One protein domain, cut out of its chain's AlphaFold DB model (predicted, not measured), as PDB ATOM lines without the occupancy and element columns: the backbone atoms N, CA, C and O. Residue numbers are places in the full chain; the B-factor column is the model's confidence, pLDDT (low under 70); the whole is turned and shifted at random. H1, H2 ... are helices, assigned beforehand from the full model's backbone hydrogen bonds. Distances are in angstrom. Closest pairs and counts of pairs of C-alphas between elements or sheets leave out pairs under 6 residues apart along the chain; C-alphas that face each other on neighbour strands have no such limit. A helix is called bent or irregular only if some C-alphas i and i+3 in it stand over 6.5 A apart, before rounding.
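What this domain is: This is residues 501 to 559 and 588 to 624 of the 930 residues of the protein "Pentatricopeptide repeat domain-containing protein (PPR motif)" of Alkalibacter saccharofermentans DSM 14828 (UniProt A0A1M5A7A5). H4, the longest helix, lies side by side with H3 and H5 in a bundle of three whose centres make a triangle. H2 packs on H4 on the side away from H5, H1 crosses H3 nearly at a right angle, and after the end of H5 the chain turns and H6 runs back without touching any helix, while residues 588 to 593 stick out as a free stretch. The printed part has 96 residues, with six named helices, H1 to H6 in order along the chain, and no named strand; the class is all helix. It is compact, with a radius of gyration of the C-alphas of 13.5 A, and rounded, spanning 38 by 32 by 22 A.

Where its parts are: H4, residues 542 to 557, is 25.0 A long from first to last C-alpha; C-alpha 542 is at (35.271, 101.245, 107.315). H4 is irregular, but only just: C-alphas 554 and 557 are 6.6 A apart. H3 is residues 526 to 538, 18.3 A, and H5 is residues 597 to 610, 20.2 A. H2 is residues 512 to 521, 13.0 A. H1, residues 501 to 510, is 14.3 A long and begins at C-alpha 501, (28.061, 105.390, 123.945). H6, residues 616 to 623, is 10.5 A long and ends at C-alpha 623, (43.647, 122.295, 104.481).

How they stand to each other: H4 and H5 touch at a shallow tilt of 20 degrees, the same way; their closest C-alphas, of Ala 553 and Met 610, are 6.3 A apart. H3 and H4 form a helical hairpin, at a shallow tilt of 27 degrees, opposite ways, with the C-alphas of Ile 533 and Ala 545 closest at 5.2 A. H3, the hub, touches four helices. Its residues 537 to 538 touch H5 at a steep tilt of 43 degrees, opposite ways, with the C-alphas of Val 537 and Ile 599 closest at 6.8 A. H2 touches residues 548 to 555 of H4, with the C-alphas of Phe 519 and Met 552 closest at 5.2 A; the tilt of 37 degrees is only just steep. H2 and H3, also a helical hairpin, only just touch, with 3 pairs of C-alphas within 8 A; the closest are those of Tyr 518 and Arg 529, 6.4 A. H1 is about perpendicular to H3, at 85 degrees, and touches its residues 531 to 536; the C-alphas of Tyr 506 and Ala 535 are closest at 5.0 A. H1 and H2 touch only at the corner, and only just, with 3 pairs of C-alphas within 8 A; the closest are those of Gly 509 and Ala 515, 5.8 A. H6 is apart from H5. In H1, H2, H3, H5 and H6 every O i to N i+4 pair is within hydrogen-bond range; in H4, 9 of 12 are.

The domain as a whole: Residues 560 to 587 are not printed, and C-alphas 559 and 588 across the cut, the two farthest apart, are 40.8 A apart. Of the links that are printed whole, each is tight. The mean pLDDT of the printed part is 88.7; residues 588 to 594 are under 70.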
ATOM      1  N   GLU A 501      28.375 104.299 124.859       80.81
ATOM      2  CA  GLU A 501      28.061 105.390 123.945       80.81
ATOM      3  C   GLU A 501      28.575 105.104 122.527       80.81
ATOM      4  O   GLU A 501      27.840 105.283 121.549       80.81
ATOM      5  N   LEU A 502      29.791 104.562 122.407       85.00
ATOM      6  CA  LEU A 502      30.329 104.073 121.137       85.00
ATOM      7  C   LEU A 502      29.417 103.012 120.499       85.00
ATOM      8  O   LEU A 502      29.156 103.072 119.294       85.00
ATOM      9  N   GLU A 503      28.924 102.044 121.278       86.88
ATOM     10  CA  GLU A 503      28.035 100.986 120.770       86.88
ATOM     11  C   GLU A 503      26.687 101.538 120.290       86.88
ATOM     12  O   GLU A 503      26.170 101.101 119.256       86.88
ATOM     13  N   GLN A 504      26.115 102.506 121.010       86.75
ATOM     14  CA  GLN A 504      24.841 103.134 120.648       86.75
ATOM     15  C   GLN A 504      24.980 103.973 119.373       86.75
ATOM     16  O   GLN A 504      24.195 103.813 118.435       86.75
ATOM     17  N   LEU A 505      26.025 104.801 119.280       89.44
ATOM     18  CA  LEU A 505      26.334 105.577 118.074       89.44
ATOM     19  C   LEU A 505      26.615 104.670 116.872       89.44
ATOM     20  O   LEU A 505      26.171 104.957 115.757       89.44
ATOM     21  N   TYR A 506      27.311 103.550 117.093       92.38
ATOM     22  CA  TYR A 506      27.546 102.555 116.055       92.38
ATOM     23  C   TYR A 506      26.232 101.929 115.572       92.38
ATOM     24  O   TYR A 506      25.991 101.880 114.367       92.38
ATOM     25  N   ARG A 507      25.347 101.513 116.488       90.25
ATOM     26  CA  ARG A 507      24.017 100.969 116.161       90.25
ATOM     27  C   ARG A 507      23.160 101.943 115.365       90.25
ATOM     28  O   ARG A 507      22.649 101.558 114.315       90.25
ATOM     29  N   LEU A 508      23.053 103.194 115.814       90.31
ATOM     30  CA  LEU A 508      22.350 104.247 115.076       90.31
ATOM     31  C   LEU A 508      22.962 104.439 113.683       90.31
ATOM     32  O   LEU A 508      22.243 104.561 112.693       90.31
ATOM     33  N   GLY A 509      24.293 104.383 113.587       90.50
ATOM     34  CA  GLY A 509      25.031 104.443 112.330       90.50
ATOM     35  C   GLY A 509      24.699 103.333 111.335       90.50
ATOM     36  O   GLY A 509      24.725 103.567 110.124       90.50
ATOM     37  N   LEU A 510      24.350 102.136 111.809       92.81
ATOM     38  CA  LEU A 510      23.988 101.003 110.954       92.81
ATOM     39  C   LEU A 510      22.584 101.122 110.346       92.81
ATOM     40  O   LEU A 510      22.296 100.439 109.365       92.81
ATOM     41  N   LEU A 511      21.717 101.982 110.884       93.25
ATOM     42  CA  LEU A 511      20.362 102.173 110.370       93.25
ATOM     43  C   LEU A 511      20.375 103.124 109.167       93.25
ATOM     44  O   LEU A 511      20.767 104.283 109.279       93.25
ATOM     45  N   ASP A 512      19.916 102.650 108.007       93.50
ATOM     46  CA  ASP A 512      19.938 103.434 106.762       93.50
ATOM     47  C   ASP A 512      19.088 104.703 106.827       93.50
ATOM     48  O   ASP A 512      19.533 105.748 106.364       93.50
ATOM     49  N   SER A 513      17.909 104.648 107.452       92.75
ATOM     50  CA  SER A 513      17.056 105.829 107.627       92.75
ATOM     51  C   SER A 513      17.713 106.883 108.520       92.75
ATOM     52  O   SER A 513      17.599 108.074 108.250       92.75
ATOM     53  N   VAL A 514      18.430 106.451 109.562       93.81
ATOM     54  CA  VAL A 514      19.130 107.343 110.494       93.81
ATOM     55  C   VAL A 514      20.346 107.973 109.820       93.81
ATOM     56  O   VAL A 514      20.520 109.189 109.878       93.81
ATOM     57  N   ALA A 515      21.151 107.173 109.116       94.38
ATOM     58  CA  ALA A 515      22.269 107.681 108.330       94.38
ATOM     59  C   ALA A 515      21.795 108.643 107.226       94.38
ATOM     60  O   ALA A 515      22.372 109.711 107.053       94.38
ATOM     61  N   GLU A 516      20.716 108.327 106.508       94.62
ATOM     62  CA  GLU A 516      20.141 109.241 105.519       94.62
ATOM     63  C   GLU A 516      19.687 110.560 106.156       94.62
ATOM     64  O   GLU A 516      20.072 111.628 105.678       94.62
ATOM     65  N   PHE A 517      18.942 110.502 107.260       94.12
ATOM     66  CA  PHE A 517      18.473 111.681 107.987       94.12
ATOM     67  C   PHE A 517      19.615 112.624 108.379       94.12
ATOM     68  O   PHE A 517      19.654 113.770 107.925       94.12
ATOM     69  N   TYR A 518      20.601 112.136 109.135       93.44
ATOM     70  CA  TYR A 518      21.692 112.988 109.609       93.44
ATOM     71  C   TYR A 518      22.588 113.488 108.475       93.44
ATOM     72  O   TYR A 518      22.977 114.655 108.469       93.44
ATOM     73  N   PHE A 519      22.907 112.640 107.496       94.56
ATOM     74  CA  PHE A 519      23.923 112.960 106.492       94.56
ATOM     75  C   PHE A 519      23.368 113.693 105.261       94.56
ATOM     76  O   PHE A 519      24.156 114.334 104.562       94.56
ATOM     77  N   LYS A 520      22.046 113.661 105.012       92.81
ATOM     78  CA  LYS A 520      21.400 114.386 103.900       92.81
ATOM     79  C   LYS A 520      20.404 115.469 104.294       92.81
ATOM     80  O   LYS A 520      20.142 116.330 103.454       92.81
ATOM     81  N   HIS A 521      19.852 115.435 105.508       91.25
ATOM     82  CA  HIS A 521      18.752 116.326 105.891       91.25
ATOM     83  C   HIS A 521      19.056 117.256 107.074       91.25
ATOM     84  O   HIS A 521      18.416 118.299 107.174       91.25
ATOM     85  N   CYS A 522      20.063 116.962 107.904       89.25
ATOM     86  CA  CYS A 522      20.417 117.769 109.079       89.25
ATOM     87  C   CYS A 522      21.752 118.529 108.914       89.25
ATOM     88  O   CYS A 522      22.782 118.098 109.440       89.25
ATOM     89  N   PRO A 523      21.785 119.686 108.222       85.50
ATOM     90  CA  PRO A 523      23.032 120.409 107.993       85.50
ATOM     91  C   PRO A 523      23.671 120.885 109.301       85.50
ATOM     92  O   PRO A 523      24.889 120.902 109.380       85.50
ATOM     93  N   ASN A 524      22.910 121.200 110.349       85.81
ATOM     94  CA  ASN A 524      23.479 121.712 111.603       85.81
ATOM     95  C   ASN A 524      24.001 120.616 112.553       85.81
ATOM     96  O   ASN A 524      24.669 120.930 113.530       85.81
ATOM     97  N   GLU A 525      23.774 119.335 112.251       88.81
ATOM     98  CA  GLU A 525      24.158 118.199 113.106       88.81
ATOM     99  C   GLU A 525      25.570 117.696 112.771       88.81
ATOM    100  O   GLU A 525      25.798 116.523 112.456       88.81
ATOM    101  N   TYR A 526      26.550 118.604 112.705       91.06
ATOM    102  CA  TYR A 526      27.919 118.237 112.320       91.06
ATOM    103  C   TYR A 526      28.613 117.341 113.352       91.06
ATOM    104  O   TYR A 526      29.371 116.458 112.943       91.06
ATOM    105  N   ASP A 527      28.329 117.538 114.642       89.62
ATOM    106  CA  ASP A 527      28.910 116.753 115.733       89.62
ATOM    107  C   ASP A 527      28.351 115.325 115.745       89.62
ATOM    108  O   ASP A 527      29.118 114.367 115.677       89.62
ATOM    109  N   MET A 528      27.024 115.161 115.669       90.19
ATOM    110  CA  MET A 528      26.396 113.836 115.592       90.19
ATOM    111  C   MET A 528      26.911 113.017 114.398       90.19
ATOM    112  O   MET A 528      27.299 111.857 114.554       90.19
ATOM    113  N   ARG A 529      27.016 113.634 113.210       94.38
ATOM    114  CA  ARG A 529      27.613 112.990 112.025       94.38
ATOM    115  C   ARG A 529      29.049 112.531 112.279       94.38
ATOM    116  O   ARG A 529      29.400 111.399 111.946       94.38
ATOM    117  N   LYS A 530      29.876 113.390 112.884       94.62
ATOM    118  CA  LYS A 530      31.271 113.079 113.234       94.62
ATOM    119  C   LYS A 530      31.342 111.900 114.204       94.62
ATOM    120  O   LYS A 530      32.124 110.980 113.975       94.62
ATOM    121  N   ARG A 531      30.483 111.874 115.224       92.00
ATOM    122  CA  ARG A 531      30.408 110.804 116.230       92.00
ATOM    123  C   ARG A 531      29.971 109.464 115.634       92.00
ATOM    124  O   ARG A 531      30.594 108.447 115.923       92.00
ATOM    125  N   MET A 532      28.988 109.456 114.731       94.69
ATOM    126  CA  MET A 532      28.567 108.241 114.012       94.69
ATOM    127  C   MET A 532      29.662 107.698 113.077       94.69
ATOM    128  O   MET A 532      29.885 106.485 113.033       94.69
ATOM    129  N   ILE A 533      30.380 108.580 112.361       95.81
ATOM    130  CA  ILE A 533      31.548 108.184 111.552       95.81
ATOM    131  C   ILE A 533      32.628 107.577 112.457       95.81
ATOM    132  O   ILE A 533      33.105 106.476 112.177       95.81
ATOM    133  N   SER A 534      32.991 108.274 113.539       92.62
ATOM    134  CA  SER A 534      34.012 107.831 114.496       92.62
ATOM    135  C   SER A 534      33.671 106.461 115.089       92.62
ATOM    136  O   SER A 534      34.504 105.553 115.058       92.62
ATOM    137  N   ALA A 535      32.419 106.250 115.508       92.12
ATOM    138  CA  ALA A 535      31.952 104.967 116.026       92.12
ATOM    139  C   ALA A 535      32.125 103.829 115.005       92.12
ATOM    140  O   ALA A 535      32.668 102.774 115.333       92.12
ATOM    141  N   CYS A 536      31.757 104.051 113.736       94.19
ATOM    142  CA  CYS A 536      31.972 103.063 112.674       94.19
ATOM    143  C   CYS A 536      33.459 102.751 112.456       94.19
ATOM    144  O   CYS A 536      33.823 101.586 112.289       94.19
ATOM    145  N   VAL A 537      34.321 103.771 112.479       92.88
ATOM    146  CA  VAL A 537      35.771 103.614 112.306       92.88
ATOM    147  C   VAL A 537      36.393 102.850 113.479       92.88
ATOM    148  O   VAL A 537      37.095 101.866 113.248       92.88
ATOM    149  N   LYS A 538      36.105 103.245 114.725       89.38
ATOM    150  CA  LYS A 538      36.606 102.587 115.948       89.38
ATOM    151  C   LYS A 538      36.147 101.125 116.041       89.38
ATOM    152  O   LYS A 538      36.900 100.273 116.502       89.38
ATOM    153  N   LYS A 539      34.959 100.798 115.515       90.69
ATOM    154  CA  LYS A 539      34.430  99.422 115.412       90.69
ATOM    155  C   LYS A 539      34.940  98.643 114.189       90.69
ATOM    156  O   LYS A 539      34.522  97.507 113.971       90.69
ATOM    157  N   GLY A 540      35.824  99.229 113.378       90.06
ATOM    158  CA  GLY A 540      36.416  98.594 112.198       90.06
ATOM    159  C   GLY A 540      35.485  98.487 110.982       90.06
ATOM    160  O   GLY A 540      35.839  97.844 109.992       90.06
ATOM    161  N   ASN A 541      34.308  99.120 111.005       94.12
ATOM    162  CA  ASN A 541      33.360  99.134 109.891       94.12
ATOM    163  C   ASN A 541      33.641 100.300 108.929       94.12
ATOM    164  O   ASN A 541      32.860 101.243 108.780       94.12
ATOM    165  N   VAL A 542      34.789 100.216 108.253       93.81
ATOM    166  CA  VAL A 542      35.271 101.245 107.315       93.81
ATOM    167  C   VAL A 542      34.292 101.474 106.162       93.81
ATOM    168  O   VAL A 542      34.076 102.614 105.761       93.81
ATOM    169  N   ASN A 543      33.664 100.412 105.647       95.44
ATOM    170  CA  ASN A 543      32.716 100.524 104.536       95.44
ATOM    171  C   ASN A 543      31.512 101.395 104.907       95.44
ATOM    172  O   ASN A 543      31.126 102.255 104.120       95.44
ATOM    173  N   ARG A 544      30.967 101.236 106.120       96.75
ATOM    174  CA  ARG A 544      29.849 102.071 106.567       96.75
ATOM    175  C   ARG A 544      30.257 103.532 106.758       96.75
ATOM    176  O   ARG A 544      29.516 104.428 106.368       96.75
ATOM    177  N   ALA A 545      31.455 103.780 107.285       96.56
ATOM    178  CA  ALA A 545      31.995 105.137 107.371       96.56
ATOM    179  C   ALA A 545      32.165 105.778 105.977       96.56
ATOM    180  O   ALA A 545      31.851 106.951 105.790       96.56
ATOM    181  N   VAL A 546      32.600 105.005 104.972       96.69
ATOM    182  CA  VAL A 546      32.685 105.458 103.572       96.69
ATOM    183  C   VAL A 546      31.308 105.808 103.005       96.69
ATOM    184  O   VAL A 546      31.163 106.862 102.391       96.69
ATOM    185  N   GLU A 547      30.293 104.971 103.238       96.88
ATOM    186  CA  GLU A 547      28.913 105.245 102.813       96.88
ATOM    187  C   GLU A 547      28.381 106.552 103.413       96.88
ATOM    188  O   GLU A 547      27.798 107.367 102.702       96.88
ATOM    189  N   MET A 548      28.633 106.799 104.700       97.31
ATOM    190  CA  MET A 548      28.264 108.048 105.376       97.31
ATOM    191  C   MET A 548      28.935 109.279 104.750       97.31
ATOM    192  O   MET A 548      28.275 110.289 104.496       97.31
ATOM    193  N   ILE A 549      30.232 109.191 104.429       97.19
ATOM    194  CA  ILE A 549      30.948 110.251 103.701       97.19
ATOM    195  C   ILE A 549      30.337 110.481 102.312       97.19
ATOM    196  O   ILE A 549      30.195 111.627 101.882       97.19
ATOM    197  N   ASP A 550      29.924 109.421 101.617       96.19
ATOM    198  CA  ASP A 550      29.275 109.530 100.308       96.19
ATOM    199  C   ASP A 550      27.877 110.161 100.394       96.19
ATOM    200  O   ASP A 550      27.513 110.967  99.532       96.19
ATOM    201  N   LEU A 551      27.109 109.863 101.449       96.00
ATOM    202  CA  LEU A 551      25.833 110.528 101.729       96.00
ATOM    203  C   LEU A 551      26.044 112.036 101.913       96.00
ATOM    204  O   LEU A 551      25.367 112.824 101.249       96.00
ATOM    205  N   MET A 552      27.042 112.442 102.705       95.12
ATOM    206  CA  MET A 552      27.442 113.850 102.837       95.12
ATOM    207  C   MET A 552      27.887 114.465 101.507       95.12
ATOM    208  O   MET A 552      27.506 115.587 101.186       95.12
ATOM    209  N   ALA A 553      28.681 113.754 100.704       94.69
ATOM    210  CA  ALA A 553      29.121 114.239  99.397       94.69
ATOM    211  C   ALA A 553      27.943 114.466  98.433       94.69
ATOM    212  O   ALA A 553      27.984 115.388  97.613       94.69
ATOM    213  N   SER A 554      26.879 113.667  98.549       94.56
ATOM    214  CA  SER A 554      25.690 113.776  97.700       94.56
ATOM    215  C   SER A 554      24.903 115.080  97.898       94.56
ATOM    216  O   SER A 554      24.255 115.537  96.953       94.56
ATOM    217  N   THR A 555      25.036 115.742  99.058       93.06
ATOM    218  CA  THR A 555      24.351 117.016  99.355       93.06
ATOM    219  C   THR A 555      24.910 118.206  98.581       93.06
ATOM    220  O   THR A 555      24.322 119.283  98.605       93.06
ATOM    221  N   LYS A 556      25.996 118.021  97.812       91.69
ATOM    222  CA  LYS A 556      26.547 119.022  96.878       91.69
ATOM    223  C   LYS A 556      25.509 119.604  95.914       91.69
ATOM    224  O   LYS A 556      25.674 120.726  95.439       91.69
ATOM    225  N   ASN A 557      24.461 118.840  95.616       88.38
ATOM    226  CA  ASN A 557      23.388 119.255  94.718       88.38
ATOM    227  C   ASN A 557      22.215 119.953  95.435       88.38
ATOM    228  O   ASN A 557      21.301 120.410  94.750       88.38
ATOM    229  N   ASN A 558      22.224 120.034  96.769       88.12
ATOM    230  CA  ASN A 558      21.155 120.662  97.544       88.12
ATOM    231  C   ASN A 558      21.201 122.190  97.406       88.12
ATOM    232  O   ASN A 558      22.256 122.799  97.184       88.12
ATOM    233  N   SER A 559      20.043 122.826  97.581       82.38
ATOM    234  CA  SER A 559      19.969 124.289  97.628       82.38
ATOM    235  C   SER A 559      20.765 124.847  98.823       82.38
ATOM    236  O   SER A 559      20.884 124.211  99.869       82.38
ATOM    237  N   ASP A 588      46.718 113.393 125.728       50.09
ATOM    238  CA  ASP A 588      46.063 113.289 127.046       50.09
ATOM    239  C   ASP A 588      44.530 113.463 127.037       50.09
ATOM    240  O   ASP A 588      43.916 113.603 128.095       50.09
ATOM    241  N   SER A 589      43.861 113.438 125.877       51.94
ATOM    242  CA  SER A 589      42.390 113.424 125.872       51.94
ATOM    243  C   SER A 589      41.866 112.011 126.129       51.94
ATOM    244  O   SER A 589      42.290 111.066 125.462       51.94
ATOM    245  N   TRP A 590      40.892 111.872 127.030       52.38
ATOM    246  CA  TRP A 590      40.134 110.631 127.244       52.38
ATOM    247  C   TRP A 590      39.610 110.029 125.922       52.38
ATOM    248  O   TRP A 590      39.706 108.820 125.727       52.38
ATOM    249  N   ASP A 591      39.221 110.881 124.966       54.47
ATOM    250  CA  ASP A 591      38.785 110.519 123.606       54.47
ATOM    251  C   ASP A 591      39.853 109.830 122.726       54.47
ATOM    252  O   ASP A 591      39.506 109.147 121.756       54.47
ATOM    253  N   ALA A 592      41.145 110.000 123.037       58.50
ATOM    254  CA  ALA A 592      42.263 109.487 122.237       58.50
ATOM    255  C   ALA A 592      42.691 108.061 122.630       58.50
ATOM    256  O   ALA A 592      43.498 107.432 121.931       58.50
ATOM    257  N   GLN A 593      42.156 107.520 123.731       60.69
ATOM    258  CA  GLN A 593      42.449 106.154 124.157       60.69
ATOM    259  C   GLN A 593      41.940 105.141 123.117       60.69
ATOM    260  O   GLN A 593      40.795 105.180 122.679       60.69
ATOM    261  N   GLY A 594      42.810 104.218 122.699       68.81
ATOM    262  CA  GLY A 594      42.467 103.174 121.724       68.81
ATOM    263  C   GLY A 594      42.579 103.575 120.246       68.81
ATOM    264  O   GLY A 594      42.340 102.734 119.381       68.81
ATOM    265  N   ILE A 595      42.992 104.807 119.924       82.00
ATOM    266  CA  ILE A 595      43.223 105.238 118.537       82.00
ATOM    267  C   ILE A 595      44.607 104.774 118.049       82.00
ATOM    268  O   ILE A 595      45.644 105.301 118.466       82.00
ATOM    269  N   THR A 596      44.626 103.808 117.125       84.19
ATOM    270  CA  THR A 596      45.852 103.309 116.474       84.19
ATOM    271  C   THR A 596      46.191 104.077 115.193       84.19
ATOM    272  O   THR A 596      45.359 104.792 114.631       84.19
ATOM    273  N   ASP A 597      47.413 103.905 114.685       82.38
ATOM    274  CA  ASP A 597      47.828 104.521 113.422       82.38
ATOM    275  C   ASP A 597      47.037 103.989 112.227       82.38
ATOM    276  O   ASP A 597      46.717 104.753 111.320       82.38
ATOM    277  N   GLU A 598      46.642 102.714 112.233       84.94
ATOM    278  CA  GLU A 598      45.762 102.155 111.203       84.94
ATOM    279  C   GLU A 598      44.409 102.874 111.176       84.94
ATOM    280  O   GLU A 598      43.904 103.206 110.101       84.94
ATOM    281  N   ILE A 599      43.847 103.169 112.353       88.75
ATOM    282  CA  ILE A 599      42.607 103.936 112.491       88.75
ATOM    283  C   ILE A 599      42.792 105.362 111.948       88.75
ATOM    284  O   ILE A 599      41.956 105.838 111.174       88.75
ATOM    285  N   ARG A 600      43.915 106.024 112.259       88.06
ATOM    286  CA  ARG A 600      44.242 107.351 111.700       88.06
ATOM    287  C   ARG A 600      44.372 107.316 110.176       88.06
ATOM    288  O   ARG A 600      43.866 108.212 109.502       88.06
ATOM    289  N   GLN A 601      44.967 106.264 109.606       89.38
ATOM    290  CA  GLN A 601      45.051 106.096 108.149       89.38
ATOM    291  C   GLN A 601      43.674 105.920 107.495       89.38
ATOM    292  O   GLN A 601      43.445 106.452 106.407       89.38
ATOM    293  N   VAL A 602      42.736 105.223 108.148       92.19
ATOM    294  CA  VAL A 602      41.341 105.145 107.682       92.19
ATOM    295  C   VAL A 602      40.708 106.535 107.656       92.19
ATOM    296  O   VAL A 602      40.161 106.940 106.631       92.19
ATOM    297  N   VAL A 603      40.824 107.301 108.743       93.19
ATOM    298  CA  VAL A 603      40.255 108.657 108.828       93.19
ATOM    299  C   VAL A 603      40.865 109.582 107.781       93.19
ATOM    300  O   VAL A 603      40.133 110.282 107.083       93.19
ATOM    301  N   LYS A 604      42.185 109.513 107.572       92.62
ATOM    302  CA  LYS A 604      42.878 110.212 106.484       92.62
ATOM    303  C   LYS A 604      42.244 109.915 105.123       92.62
ATOM    304  O   LYS A 604      41.971 110.843 104.361       92.62
ATOM    305  N   GLN A 605      41.936 108.654 104.816       94.06
ATOM    306  CA  GLN A 605      41.254 108.295 103.564       94.06
ATOM    307  C   GLN A 605      39.837 108.882 103.468       94.06
ATOM    308  O   GLN A 605      39.458 109.364 102.400       94.06
ATOM    309  N   LEU A 606      39.069 108.884 104.563       95.44
ATOM    310  CA  LEU A 606      37.723 109.475 104.611       95.44
ATOM    311  C   LEU A 606      37.756 110.993 104.373       95.44
ATOM    312  O   LEU A 606      36.968 111.514 103.581       95.44
ATOM    313  N   VAL A 607      38.714 111.692 104.988       94.25
ATOM    314  CA  VAL A 607      38.943 113.133 104.801       94.25
ATOM    315  C   VAL A 607      39.229 113.431 103.328       94.25
ATOM    316  O   VAL A 607      38.511 114.215 102.703       94.25
ATOM    317  N   TYR A 608      40.212 112.747 102.733       93.38
ATOM    318  CA  TYR A 608      40.565 112.936 101.323       93.38
ATOM    319  C   TYR A 608      39.438 112.559 100.356       93.38
ATOM    320  O   TYR A 608      39.357 113.126  99.266       93.38
ATOM    321  N   ARG A 609      38.543 111.647 100.748       94.88
ATOM    322  CA  ARG A 609      37.349 111.305  99.970       94.88
ATOM    323  C   ARG A 609      36.327 112.442  99.940       94.88
ATOM    324  O   ARG A 609      35.735 112.681  98.889       94.88
ATOM    325  N   MET A 610      36.134 113.160 101.048       95.06
ATOM    326  CA  MET A 610      35.172 114.266 101.125       95.06
ATOM    327  C   MET A 610      35.688 115.559 100.468       95.06
ATOM    328  O   MET A 610      34.912 116.313  99.877       95.06
ATOM    329  N   MET A 611      37.000 115.818 100.530       92.44
ATOM    330  CA  MET A 611      37.622 117.071 100.063       92.44
ATOM    331  C   MET A 611      37.216 117.553  98.650       92.44
ATOM    332  O   MET A 611      36.989 118.759  98.491       92.44
ATOM    333  N   PRO A 612      37.117 116.698  97.607       94.25
ATOM    334  CA  PRO A 612      36.730 117.129  96.258       94.25
ATOM    335  C   PRO A 612      35.274 117.599  96.155       94.25
ATOM    336  O   PRO A 612      34.913 118.328  95.227       94.25
ATOM    337  N   SER A 613      34.429 117.177  97.095       94.50
ATOM    338  CA  SER A 613      33.011 117.527  97.124       94.50
ATOM    339  C   SER A 613      32.767 118.882  97.786       94.50
ATOM    340  O   SER A 613      31.794 119.533  97.422       94.50
ATOM    341  N   LEU A 614      33.671 119.335  98.666       94.00
ATOM    342  CA  LEU A 614      33.573 120.613  99.380       94.00
ATOM    343  C   LEU A 614      33.728 121.839  98.455       94.00
ATOM    344  O   LEU A 614      34.490 121.768  97.480       94.00
ATOM    345  N   PRO A 615      33.077 122.980  98.780       92.62
ATOM    346  CA  PRO A 615      33.348 124.267  98.141       92.62
ATOM    347  C   PRO A 615      34.808 124.693  98.323       92.62
ATOM    348  O   PRO A 615      35.441 124.335  99.316       92.62
ATOM    349  N   ASP A 616      35.332 125.516  97.410       88.56
ATOM    350  CA  ASP A 616      36.745 125.914  97.445       88.56
ATOM    351  C   ASP A 616      37.124 126.632  98.748       88.56
ATOM    352  O   ASP A 616      38.126 126.279  99.361       88.56
ATOM    353  N   HIS A 617      36.289 127.556  99.240       85.31
ATOM    354  CA  HIS A 617      36.553 128.252 100.504       85.31
ATOM    355  C   HIS A 617      36.633 127.283 101.699       85.31
ATOM    356  O   HIS A 617      37.527 127.408 102.529       85.31
ATOM    357  N   SER A 618      35.742 126.283 101.766       90.69
ATOM    358  CA  SER A 618      35.746 125.292 102.846       90.69
ATOM    359  C   SER A 618      36.928 124.330 102.708       90.69
ATOM    360  O   SER A 618      37.490 123.892 103.706       90.69
ATOM    361  N   ARG A 619      37.348 124.015 101.475       89.81
ATOM    362  CA  ARG A 619      38.540 123.199 101.220       89.81
ATOM    363  C   ARG A 619      39.816 123.912 101.669       89.81
ATOM    364  O   ARG A 619      40.662 123.264 102.273       89.81
ATOM    365  N   GLU A 620      39.956 125.207 101.379       83.50
ATOM    366  CA  GLU A 620      41.118 125.992 101.821       83.50
ATOM    367  C   GLU A 620      41.184 126.120 103.343       83.50
ATOM    368  O   GLU A 620      42.268 126.045 103.911       83.50
ATOM    369  N   GLU A 621      40.039 126.242 104.012       85.31
ATOM    370  CA  GLU A 621      39.995 126.229 105.474       85.31
ATOM    371  C   GLU A 621      40.388 124.865 106.042       85.31
ATOM    372  O   GLU A 621      41.304 124.789 106.852       85.31
ATOM    373  N   LEU A 622      39.794 123.776 105.541       87.19
ATOM    374  CA  LEU A 622      40.098 122.423 106.012       87.19
ATOM    375  C   LEU A 622      41.572 122.042 105.810       87.19
ATOM    376  O   LEU A 622      42.144 121.335 106.636       87.19
ATOM    377  N   LYS A 623      42.211 122.516 104.729       83.31
ATOM    378  CA  LYS A 623      43.647 122.295 104.481       83.31
ATOM    379  C   LYS A 623      44.523 122.761 105.641       83.31
ATOM    380  O   LYS A 623      45.591 122.179 105.830       83.31
ATOM    381  N   LYS A 624      44.090 123.773 106.400       77.94
ATOM    382  CA  LYS A 624      44.831 124.266 107.561       77.94
ATOM    383  C   LYS A 624      44.919 123.232 108.678       77.94
ATOM    384  O   LYS A 624      45.912 123.273 109.381       77.94
TER     385      LYS A 624